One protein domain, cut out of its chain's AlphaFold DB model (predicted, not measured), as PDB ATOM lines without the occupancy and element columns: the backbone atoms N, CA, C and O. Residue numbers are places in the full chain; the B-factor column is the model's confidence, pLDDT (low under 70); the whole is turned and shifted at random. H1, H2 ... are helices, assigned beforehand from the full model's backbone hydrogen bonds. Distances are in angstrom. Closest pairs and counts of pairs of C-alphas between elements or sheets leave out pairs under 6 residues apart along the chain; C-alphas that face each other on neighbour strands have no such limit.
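This is residues 12 to 90 of the 127 residues of an uncharacterized protein of Acidobacteria bacterium 13_1_40CM_2_60_7 (UniProt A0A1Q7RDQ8). A long, open loop of chain: helix H1 makes one long side, H2 continues at a slant from its end, and residues 48 to 75 run back along the length to the short H3, near H1. The 79 printed residues have three named helices, in the order H1, H2, H3, and no named strand: all helix. The whole is only just loose, close to extended, with a radius of gyration of the C-alphas of 17.1 A, and spans 55 by 21 by 19 A.

H1, residues 15 to 34, and H2, residues 36 to 47, are close but not clearly touching; their closest C-alphas, of Val 32 and Ile 38, are 6.9 A apart. They run the same way at a steep tilt of 56 degrees. H1 and H3, residues 76 to 84, are near each other, with 8 pairs of C-alphas within 10 A. H2 and H3 are apart. Residues 58 to 59 pair parallel with 87 to 88. In H1, H2 and H3 every O i to N i+4 pair is within hydrogen-bond range.

H1 is 28.5 A long from C-alpha 15 at (243.346, 204.584, 185.274); H2 is 15.9 A and H3 12.5 A, ending at C-alpha 84 (241.247, 219.427, 187.375).

The C-alphas of Gly 49 and Ser 68, the two farthest apart, are 55.6 A apart. The printed part has no cut. The link H2 to H3 is long, 28 residues. Residues 12 to 13, 57 to 74 and 85 to 90 have pLDDT under 70.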
ATOM      1  N   GLN A  12     244.543 204.587 195.403       56.22
ATOM      2  CA  GLN A  12     244.908 204.999 194.063       56.22
ATOM      3  C   GLN A  12     243.672 204.795 193.184       56.22
ATOM      4  O   GLN A  12     243.222 203.659 193.016       56.22
ATOM      5  N   LEU A  13     243.098 205.877 192.649       65.19
ATOM      6  CA  LEU A  13     242.151 205.742 191.541       65.19
ATOM      7  C   LEU A  13     242.889 205.027 190.406       65.19
ATOM      8  O   LEU A  13     243.920 205.523 189.929       65.19
ATOM      9  N   ASP A  14     242.362 203.880 189.985       71.69
ATOM     10  CA  ASP A  14     242.868 203.204 188.801       71.69
ATOM     11  C   ASP A  14     242.615 204.056 187.547       71.69
ATOM     12  O   ASP A  14     241.760 204.951 187.504       71.69
ATOM     13  N   ASP A  15     243.419 203.813 186.516       75.31
ATOM     14  CA  ASP A  15     243.346 204.584 185.274       75.31
ATOM     15  C   ASP A  15     241.985 204.421 184.580       75.31
ATOM     16  O   ASP A  15     241.529 205.317 183.868       75.31
ATOM     17  N   HIS A  16     241.291 203.313 184.843       75.44
ATOM     18  CA  HIS A  16     239.957 203.050 184.324       75.44
ATOM     19  C   HIS A  16     238.911 204.009 184.915       75.44
ATOM     20  O   HIS A  16     238.193 204.670 184.166       75.44
ATOM     21  N   LEU A  17     238.854 204.156 186.240       76.31
ATOM     22  CA  LEU A  17     237.939 205.083 186.905       76.31
ATOM     23  C   LEU A  17     238.245 206.540 186.535       76.31
ATOM     24  O   LEU A  17     237.324 207.332 186.338       76.31
ATOM     25  N   LYS A  18     239.524 206.895 186.359       79.75
ATOM     26  CA  LYS A  18     239.912 208.219 185.841       79.75
ATOM     27  C   LYS A  18     239.339 208.477 184.450       79.75
ATOM     28  O   LYS A  18     238.803 209.557 184.206       79.75
ATOM     29  N   ASN A  19     239.420 207.498 183.553       80.69
ATOM     30  CA  ASN A  19     238.857 207.626 182.212       80.69
ATOM     31  C   ASN A  19     237.332 207.787 182.251       80.69
ATOM     32  O   ASN A  19     236.821 208.695 181.601       80.69
ATOM     33  N   LEU A  20     236.628 207.010 183.080       81.94
ATOM     34  CA  LEU A  20     235.177 207.139 183.255       81.94
ATOM     35  C   LEU A  20     234.762 208.523 183.773       81.94
ATOM     36  O   LEU A  20     233.813 209.114 183.269       81.94
ATOM     37  N   LEU A  21     235.479 209.069 184.761       81.81
ATOM     38  CA  LEU A  21     235.193 210.411 185.282       81.81
ATOM     39  C   LEU A  21     235.420 211.500 184.228       81.81
ATOM     40  O   LEU A  21     234.668 212.472 184.172       81.81
ATOM     41  N   ARG A  22     236.437 211.335 183.378       82.25
ATOM     42  CA  ARG A  22     236.690 212.252 182.264       82.25
ATOM     43  C   ARG A  22     235.584 212.164 181.212       82.25
ATOM     44  O   ARG A  22     235.097 213.199 180.770       82.25
ATOM     45  N   GLU A  23     235.179 210.955 180.839       85.69
ATOM     46  CA  GLU A  23     234.092 210.720 179.884       85.69
ATOM     47  C   GLU A  23     232.765 211.299 180.389       85.69
ATOM     48  O   GLU A  23     232.076 211.990 179.644       85.69
ATOM     49  N   LEU A  24     232.461 211.130 181.678       84.12
ATOM     50  CA  LEU A  24     231.305 211.757 182.316       84.12
ATOM     51  C   LEU A  24     231.362 213.289 182.224       84.12
ATOM     52  O   LEU A  24     230.367 213.924 181.875       84.12
ATOM     53  N   GLY A  25     232.520 213.888 182.518       81.50
ATOM     54  CA  GLY A  25     232.717 215.333 182.398       81.50
ATOM     55  C   GLY A  25     232.491 215.842 180.971       81.50
ATOM     56  O   GLY A  25     231.813 216.854 180.787       81.50
ATOM     57  N   HIS A  26     233.000 215.117 179.969       83.62
ATOM     58  CA  HIS A  26     232.756 215.422 178.557       83.62
ATOM     59  C   HIS A  26     231.275 215.308 178.200       83.62
ATOM     60  O   HIS A  26     230.705 216.277 177.712       83.62
ATOM     61  N   ALA A  27     230.620 214.198 178.548       86.44
ATOM     62  CA  ALA A  27     229.209 213.986 178.243       86.44
ATOM     63  C   ALA A  27     228.303 215.081 178.837       86.44
ATOM     64  O   ALA A  27     227.371 215.545 178.179       86.44
ATOM     65  N   ILE A  28     228.583 215.530 180.068       84.56
ATOM     66  CA  ILE A  28     227.852 216.641 180.695       84.56
ATOM     67  C   ILE A  28     228.094 217.947 179.931       84.56
ATOM     68  O   ILE A  28     227.144 218.687 179.676       84.56
ATOM     69  N   ASN A  29     229.345 218.245 179.572       84.25
ATOM     70  CA  ASN A  29     229.681 219.466 178.848       84.25
ATOM     71  C   ASN A  29     229.026 219.514 177.461       84.25
ATOM     72  O   ASN A  29     228.433 220.540 177.119       84.25
ATOM     73  N   ASP A  30     229.060 218.404 176.726       86.81
ATOM     74  CA  ASP A  30     228.433 218.269 175.410       86.81
ATOM     75  C   ASP A  30     226.914 218.441 175.535       86.81
ATOM     76  O   ASP A  30     226.322 219.285 174.867       86.81
ATOM     77  N   THR A  31     226.292 217.759 176.506       88.19
ATOM     78  CA  THR A  31     224.846 217.874 176.771       88.19
ATOM     79  C   THR A  31     224.432 219.311 177.086       88.19
ATOM     80  O   THR A  31     223.395 219.778 176.615       88.19
ATOM     81  N   VAL A  32     225.210 220.032 177.900       86.75
ATOM     82  CA  VAL A  32     224.911 221.431 178.241       86.75
ATOM     83  C   VAL A  32     225.102 222.347 177.034       86.75
ATOM     84  O   VAL A  32     224.282 223.243 176.827       86.75
ATOM     85  N   SER A  33     226.146 222.113 176.240       85.56
ATOM     86  CA  SER A  33     226.485 222.927 175.068       85.56
ATOM     87  C   SER A  33     225.479 222.757 173.931       85.56
ATOM     88  O   SER A  33     225.150 223.728 173.254       85.56
ATOM     89  N   GLU A  34     224.938 221.553 173.758       90.94
ATOM     90  CA  GLU A  34     223.934 221.237 172.736       90.94
ATOM     91  C   GLU A  34     222.492 221.499 173.209       90.94
ATOM     92  O   GLU A  34     221.542 221.407 172.430       90.94
ATOM     93  N   SER A  35     222.284 221.849 174.484       94.38
ATOM     94  CA  SER A  35     220.940 222.061 175.018       94.38
ATOM     95  C   SER A  35     220.343 223.397 174.571       94.38
ATOM     96  O   SER A  35     220.637 224.465 175.124       94.38
ATOM     97  N   GLU A  36     219.386 223.332 173.643       94.81
ATOM     98  CA  GLU A  36     218.580 224.495 173.243       94.81
ATOM     99  C   GLU A  36     217.813 225.102 174.425       94.81
ATOM    100  O   GLU A  36     217.667 226.319 174.527       94.81
ATOM    101  N   ARG A  37     217.360 224.267 175.371       94.56
ATOM    102  CA  ARG A  37     216.628 224.724 176.560       94.56
ATOM    103  C   ARG A  37     217.500 225.599 177.462       94.56
ATOM    104  O   ARG A  37     217.030 226.630 177.943       94.56
ATOM    105  N   ILE A  38     218.752 225.198 177.696       91.19
ATOM    106  CA  ILE A  38     219.706 225.979 178.500       91.19
ATOM    107  C   ILE A  38     220.089 227.256 177.746       91.19
ATOM    108  O   ILE A  38     220.041 228.346 178.317       91.19
ATOM    109  N   THR A  39     220.383 227.135 176.452       90.75
ATOM    110  CA  THR A  39     220.729 228.272 175.588       90.75
ATOM    111  C   THR A  39     219.616 229.321 175.549       90.75
ATOM    112  O   THR A  39     219.881 230.512 175.715       90.75
ATOM    113  N   GLY A  40     218.355 228.898 175.418       93.81
ATOM    114  CA  GLY A  40     217.196 229.789 175.432       93.81
ATOM    115  C   GLY A  40     217.015 230.517 176.766       93.81
ATOM    116  O   GLY A  40     216.744 231.717 176.780       93.81
ATOM    117  N   ALA A  41     217.228 229.831 177.893       93.69
ATOM    118  CA  ALA A  41     217.180 230.463 179.212       93.69
ATOM    119  C   ALA A  41     218.284 231.524 179.377       93.69
ATOM    120  O   ALA A  41     218.007 232.635 179.831       93.69
ATOM    121  N   ILE A  42     219.513 231.217 178.947       91.50
ATOM    122  CA  ILE A  42     220.645 232.157 178.949       91.50
ATOM    123  C   ILE A  42     220.340 233.384 178.081       91.50
ATOM    124  O   ILE A  42     220.551 234.518 178.518       91.50
ATOM    125  N   ALA A  43     219.816 233.172 176.872       92.62
ATOM    126  CA  ALA A  43     219.434 234.250 175.964       92.62
ATOM    127  C   ALA A  43     218.330 235.134 176.564       92.62
ATOM    128  O   ALA A  43     218.417 236.357 176.481       92.62
ATOM    129  N   GLY A  44     217.340 234.534 177.233       95.75
ATOM    130  CA  GLY A  44     216.297 235.259 177.955       95.75
ATOM    131  C   GLY A  44     216.862 236.165 179.050       95.75
ATOM    132  O   GLY A  44     216.491 237.334 179.121       95.75
ATOM    133  N   VAL A  45     217.807 235.670 179.856       94.50
ATOM    134  CA  VAL A  45     218.477 236.474 180.896       94.50
ATOM    135  C   VAL A  45     219.265 237.634 180.276       94.50
ATOM    136  O   VAL A  45     219.118 238.777 180.715       94.50
ATOM    137  N   ARG A  46     220.027 237.374 179.203       94.31
ATOM    138  CA  ARG A  46     220.776 238.413 178.472       94.31
ATOM    139  C   ARG A  46     219.870 239.468 177.841       94.31
ATOM    140  O   ARG A  46     220.199 240.649 177.886       94.31
ATOM    141  N   ALA A  47     218.716 239.071 177.307       95.88
ATOM    142  CA  ALA A  47     217.750 239.988 176.699       95.88
ATOM    143  C   ALA A  47     217.160 241.000 177.698       95.88
ATOM    144  O   ALA A  47     216.760 242.088 177.296       95.88
ATOM    145  N   HIS A  48     217.157 240.679 178.995       96.00
ATOM    146  CA  HIS A  48     216.744 241.598 180.060       96.00
ATOM    147  C   HIS A  48     217.897 242.481 180.576       96.00
ATOM    148  O   HIS A  48     217.734 243.185 181.569       96.00
ATOM    149  N   GLY A  49     219.056 242.467 179.904       95.44
ATOM    150  CA  GLY A  49     220.199 243.331 180.207       95.44
ATOM    151  C   GLY A  49     221.175 242.781 181.249       95.44
ATOM    152  O   GLY A  49     222.041 243.524 181.705       95.44
ATOM    153  N   TYR A  50     221.066 241.504 181.626       95.06
ATOM    154  CA  TYR A  50     221.979 240.864 182.577       95.06
ATOM    155  C   TYR A  50     223.096 240.098 181.860       95.06
ATOM    156  O   TYR A  50     222.840 239.351 180.917       95.06
ATOM    157  N   ASP A  51     224.337 240.223 182.332       90.06
ATOM    158  CA  ASP A  51     225.425 239.341 181.900       90.06
ATOM    159  C   ASP A  51     225.432 238.066 182.752       90.06
ATOM    160  O   ASP A  51     225.267 238.113 183.972       90.06
ATOM    161  N   ILE A  52     225.589 236.916 182.101       86.75
ATOM    162  CA  ILE A  52     225.482 235.600 182.738       86.75
ATOM    163  C   ILE A  52     226.670 234.726 182.356       86.75
ATOM    164  O   ILE A  52     227.031 234.605 181.181       86.75
ATOM    165  N   VAL A  53     227.232 234.077 183.374       81.31
ATOM    166  CA  VAL A  53     228.279 233.062 183.270       81.31
ATOM    167  C   VAL A  53     227.773 231.819 183.993       81.31
ATOM    168  O   VAL A  53     227.481 231.868 185.187       81.31
ATOM    169  N   LEU A  54     227.641 230.709 183.271       77.38
ATOM    170  CA  LEU A  54     227.196 229.441 183.840       77.38
ATOM    171  C   LEU A  54     228.408 228.640 184.327       77.38
ATOM    172  O   LEU A  54     229.314 228.339 183.551       77.38
ATOM    173  N   LYS A  55     228.405 228.268 185.608       79.88
ATOM    174  CA  LYS A  55     229.363 227.330 186.201       79.88
ATOM    175  C   LYS A  55     228.581 226.156 186.784       79.88
ATOM    176  O   LYS A  55     227.713 226.366 187.623       79.88
ATOM    177  N   LEU A  56     228.879 224.939 186.330       71.62
ATOM    178  CA  LEU A  56     228.383 223.715 186.956       71.62
ATOM    179  C   LEU A  56     229.424 223.237 187.965       71.62
ATOM    180  O   LEU A  56     230.537 222.886 187.577       71.62
ATOM    181  N   ASP A  57     229.044 223.226 189.239       68.88
ATOM    182  CA  ASP A  57     229.773 222.531 190.293       68.88
ATOM    183  C   ASP A  57     228.993 221.244 190.605       68.88
ATOM    184  O   ASP A  57     227.815 221.298 190.961       68.88
ATOM    185  N   ALA A  58     229.621 220.085 190.396       63.53
ATOM    186  CA  ALA A  58     229.020 218.778 190.644       63.53
ATOM    187  C   ALA A  58     229.833 218.030 191.707       63.53
ATOM    188  O   ALA A  58     231.026 217.775 191.530       63.53
ATOM    189  N   THR A  59     229.177 217.661 192.806       63.03
ATOM    190  CA  THR A  59     229.749 216.780 193.832       63.03
ATOM    191  C   THR A  59     229.451 215.337 193.449       63.03
ATOM    192  O   THR A  59     228.289 214.969 193.284       63.03
ATOM    193  N   ILE A  60     230.490 214.512 193.290       65.31
ATOM    194  CA  ILE A  60     230.340 213.111 192.873       65.31
ATOM    195  C   ILE A  60     230.804 212.206 194.009       65.31
ATOM    196  O   ILE A  60     231.994 212.117 194.313       65.31
ATOM    197  N   GLY A  61     229.844 211.520 194.626       61.00
ATOM    198  CA  GLY A  61     230.104 210.512 195.643       61.00
ATOM    199  C   GLY A  61     230.553 209.191 195.020       61.00
ATOM    200  O   GLY A  61     229.798 208.561 194.283       61.00
ATOM    201  N   LEU A  62     231.774 208.752 195.326       65.44
ATOM    202  CA  LEU A  62     232.314 207.464 194.883       65.44
ATOM    203  C   LEU A  62     232.283 206.474 196.053       65.44
ATOM    204  O   LEU A  62     233.051 206.615 197.000       65.44
ATOM    205  N   ALA A  63     231.428 205.453 195.976       59.66
ATOM    206  CA  ALA A  63     231.394 204.360 196.948       59.66
ATOM    207  C   ALA A  63     231.808 203.043 196.275       59.66
ATOM    208  O   ALA A  63     231.167 202.584 195.326       59.66
ATOM    209  N   LYS A  64     232.880 202.408 196.764       59.19
ATOM    210  CA  LYS A  64     233.271 201.068 196.307       59.19
ATOM    211  C   LYS A  64     232.365 200.041 196.988       59.19
ATOM    212  O   LYS A  64     232.370 199.934 198.209       59.19
ATOM    213  N   ARG A  65     231.591 199.287 196.199       55.50
ATOM    214  CA  ARG A  65     230.560 198.348 196.689       55.50
ATOM    215  C   ARG A  65     231.120 197.189 197.528       55.50
ATOM    216  O   ARG A  65     230.369 196.581 198.278       55.50
ATOM    217  N   GLU A  66     232.426 196.927 197.449       51.59
ATOM    218  CA  GLU A  66     233.104 195.882 198.221       51.59
ATOM    219  C   GLU A  66     234.332 196.441 198.946       51.59
ATOM    220  O   GLU A  66     235.440 196.485 198.410       51.59
ATOM    221  N   ALA A  67     234.126 196.901 200.178       46.25
ATOM    222  CA  ALA A  67     235.192 197.080 201.153       46.25
ATOM    223  C   ALA A  67     234.607 196.938 202.564       46.25
ATOM    224  O   ALA A  67     234.294 197.917 203.236       46.25
ATOM    225  N   SER A  68     234.479 195.697 203.037       45.38
ATOM    226  CA  SER A  68     234.438 195.401 204.472       45.38
ATOM    227  C   SER A  68     235.838 195.651 205.050       45.38
ATOM    228  O   SER A  68     236.578 194.720 205.347       45.38
ATOM    229  N   GLY A  69     236.261 196.915 205.095       51.09
ATOM    230  CA  GLY A  69     237.612 197.334 205.460       51.09
ATOM    231  C   GLY A  69     237.723 198.859 205.571       51.09
ATOM    232  O   GLY A  69     236.802 199.561 205.151       51.09
ATOM    233  N   PRO A  70     238.805 199.383 206.176       47.56
ATOM    234  CA  PRO A  70     238.974 200.815 206.425       47.56
ATOM    235  C   PRO A  70     238.801 201.621 205.135       47.56
ATOM    236  O   PRO A  70     239.371 201.255 204.106       47.56
ATOM    237  N   GLN A  71     238.004 202.699 205.205       51.97
ATOM    238  CA  GLN A  71     237.744 203.599 204.082       51.97
ATOM    239  C   GLN A  71     239.082 204.088 203.511       51.97
ATOM    240  O   GLN A  71     239.848 204.749 204.220       51.97
ATOM    241  N   PRO A  72     239.413 203.720 202.269       53.38
ATOM    242  CA  PRO A  72     240.745 203.974 201.762       53.38
ATOM    243  C   PRO A  72     240.836 205.444 201.305       53.38
ATOM    244  O   PRO A  72     239.944 205.981 200.651       53.38
ATOM    245  N   ARG A  73     241.891 206.141 201.741       58.59
ATOM    246  CA  ARG A  73     242.016 207.606 201.619       58.59
ATOM    247  C   ARG A  73     242.497 207.985 200.223       58.59
ATOM    248  O   ARG A  73     243.533 207.490 199.806       58.59
ATOM    249  N   LEU A  74     241.817 208.871 199.496       66.06
ATOM    250  CA  LEU A  74     242.289 209.307 198.165       66.06
ATOM    251  C   LEU A  74     243.729 209.846 198.207       66.06
ATOM    252  O   LEU A  74     244.031 210.712 199.040       66.06
ATOM    253  N   THR A  75     244.589 209.386 197.287       71.19
ATOM    254  CA  THR A  75     245.956 209.916 197.154       71.19
ATOM    255  C   THR A  75     245.951 211.403 196.780       71.19
ATOM    256  O   THR A  75     244.999 211.931 196.201       71.19
ATOM    257  N   THR A  76     247.057 212.104 197.045       73.56
ATOM    258  CA  THR A  76     247.245 213.499 196.611       73.56
ATOM    259  C   THR A  76     247.138 213.661 195.090       73.56
ATOM    260  O   THR A  76     246.651 214.687 194.618       73.56
ATOM    261  N   GLN A  77     247.570 212.661 194.313       72.06
ATOM    262  CA  GLN A  77     247.482 212.688 192.852       72.06
ATOM    263  C   GLN A  77     246.027 212.622 192.380       72.06
ATOM    264  O   GLN A  77     245.644 213.351 191.465       72.06
ATOM    265  N   ASP A  78     245.209 211.800 193.034       70.56
ATOM    266  CA  ASP A  78     243.798 211.660 192.684       70.56
ATOM    267  C   ASP A  78     243.002 212.911 193.058       70.56
ATOM    268  O   ASP A  78     242.160 213.349 192.281       70.56
ATOM    269  N   ARG A  79     243.342 213.568 194.177       71.12
ATOM    270  CA  ARG A  79     242.764 214.875 194.538       71.12
ATOM    271  C   ARG A  79     243.037 215.936 193.472       71.12
ATOM    272  O   ARG A  79     242.106 216.591 193.025       71.12
ATOM    273  N   ARG A  80     244.282 216.043 192.990       72.88
ATOM    274  CA  ARG A  80     244.637 216.976 191.902       72.88
ATOM    275  C   ARG A  80     243.905 216.666 190.598       72.88
ATOM    276  O   ARG A  80     243.531 217.576 189.863       72.88
ATOM    277  N   PHE A  81     243.710 215.385 190.297       74.06
ATOM    278  CA  PHE A  81     242.938 214.968 189.132       74.06
ATOM    279  C   PHE A  81     241.466 215.391 189.255       74.06
ATOM    280  O   PHE A  81     240.924 215.991 188.328       74.06
ATOM    281  N   LEU A  82     240.840 215.159 190.407       72.50
ATOM    282  CA  LEU A  82     239.457 215.560 190.672       72.50
ATOM    283  C   LEU A  82     239.288 217.088 190.657       72.50
ATOM    284  O   LEU A  82     238.352 217.589 190.037       72.50
ATOM    285  N   GLU A  83     240.244 217.836 191.218       71.31
ATOM    286  CA  GLU A  83     240.307 219.302 191.116       71.31
ATOM    287  C   GLU A  83     240.378 219.774 189.657       71.31
ATOM    288  O   GLU A  83     239.685 220.721 189.282       71.31
ATOM    289  N   SER A  84     241.157 219.092 188.806       70.06
ATOM    290  CA  SER A  84     241.247 219.427 187.375       70.06
ATOM    291  C   SER A  84     239.928 219.217 186.626       70.06
ATOM    292  O   SER A  84     239.645 219.930 185.666       70.06
ATOM    293  N   LEU A  85     239.100 218.284 187.101       65.62
ATOM    294  CA  LEU A  85     237.755 218.030 186.590       65.62
ATOM    295  C   LEU A  85     236.674 218.867 187.298       65.62
ATOM    296  O   LEU A  85     235.498 218.714 186.985       65.62
ATOM    297  N   ARG A  86     237.051 219.749 188.241       63.81
ATOM    298  CA  ARG A  86     236.138 220.502 189.127       63.81
ATOM    299  C   ARG A  86     235.149 219.621 189.899       63.81
ATOM    300  O   ARG A  86     234.060 220.062 190.253       63.81
ATOM    301  N   ILE A  87     235.546 218.390 190.194       63.53
ATOM    302  CA  ILE A  87     234.765 217.466 191.008       63.53
ATOM    303  C   ILE A  87     235.188 217.670 192.460       63.53
ATOM    304  O   ILE A  87     236.342 217.424 192.818       63.53
ATOM    305  N   GLN A  88     234.257 218.104 193.307       54.12
ATOM    306  CA  GLN A  88     234.471 218.079 194.750       54.12
ATOM    307  C   GLN A  88     234.178 216.669 195.262       54.12
ATOM    308  O   GLN A  88     233.098 216.125 195.028       54.12
ATOM    309  N   VAL A  89     235.157 216.073 195.942       54.06
ATOM    310  CA  VAL A  89     234.964 214.820 196.670       54.06
ATOM    311  C   VAL A  89     234.912 215.147 198.144       54.06
ATOM    312  O   VAL A  89     235.936 215.330 198.801       54.06
ATOM    313  N   ASP A  90     233.688 215.247 198.631       49.31
ATOM    314  CA  ASP A  90     233.393 215.461 200.032       49.31
ATOM    315  C   ASP A  90     233.443 214.098 200.743       49.31
ATOM    316  O   ASP A  90     232.479 213.332 200.756       49.31
TER     317      ASP A  90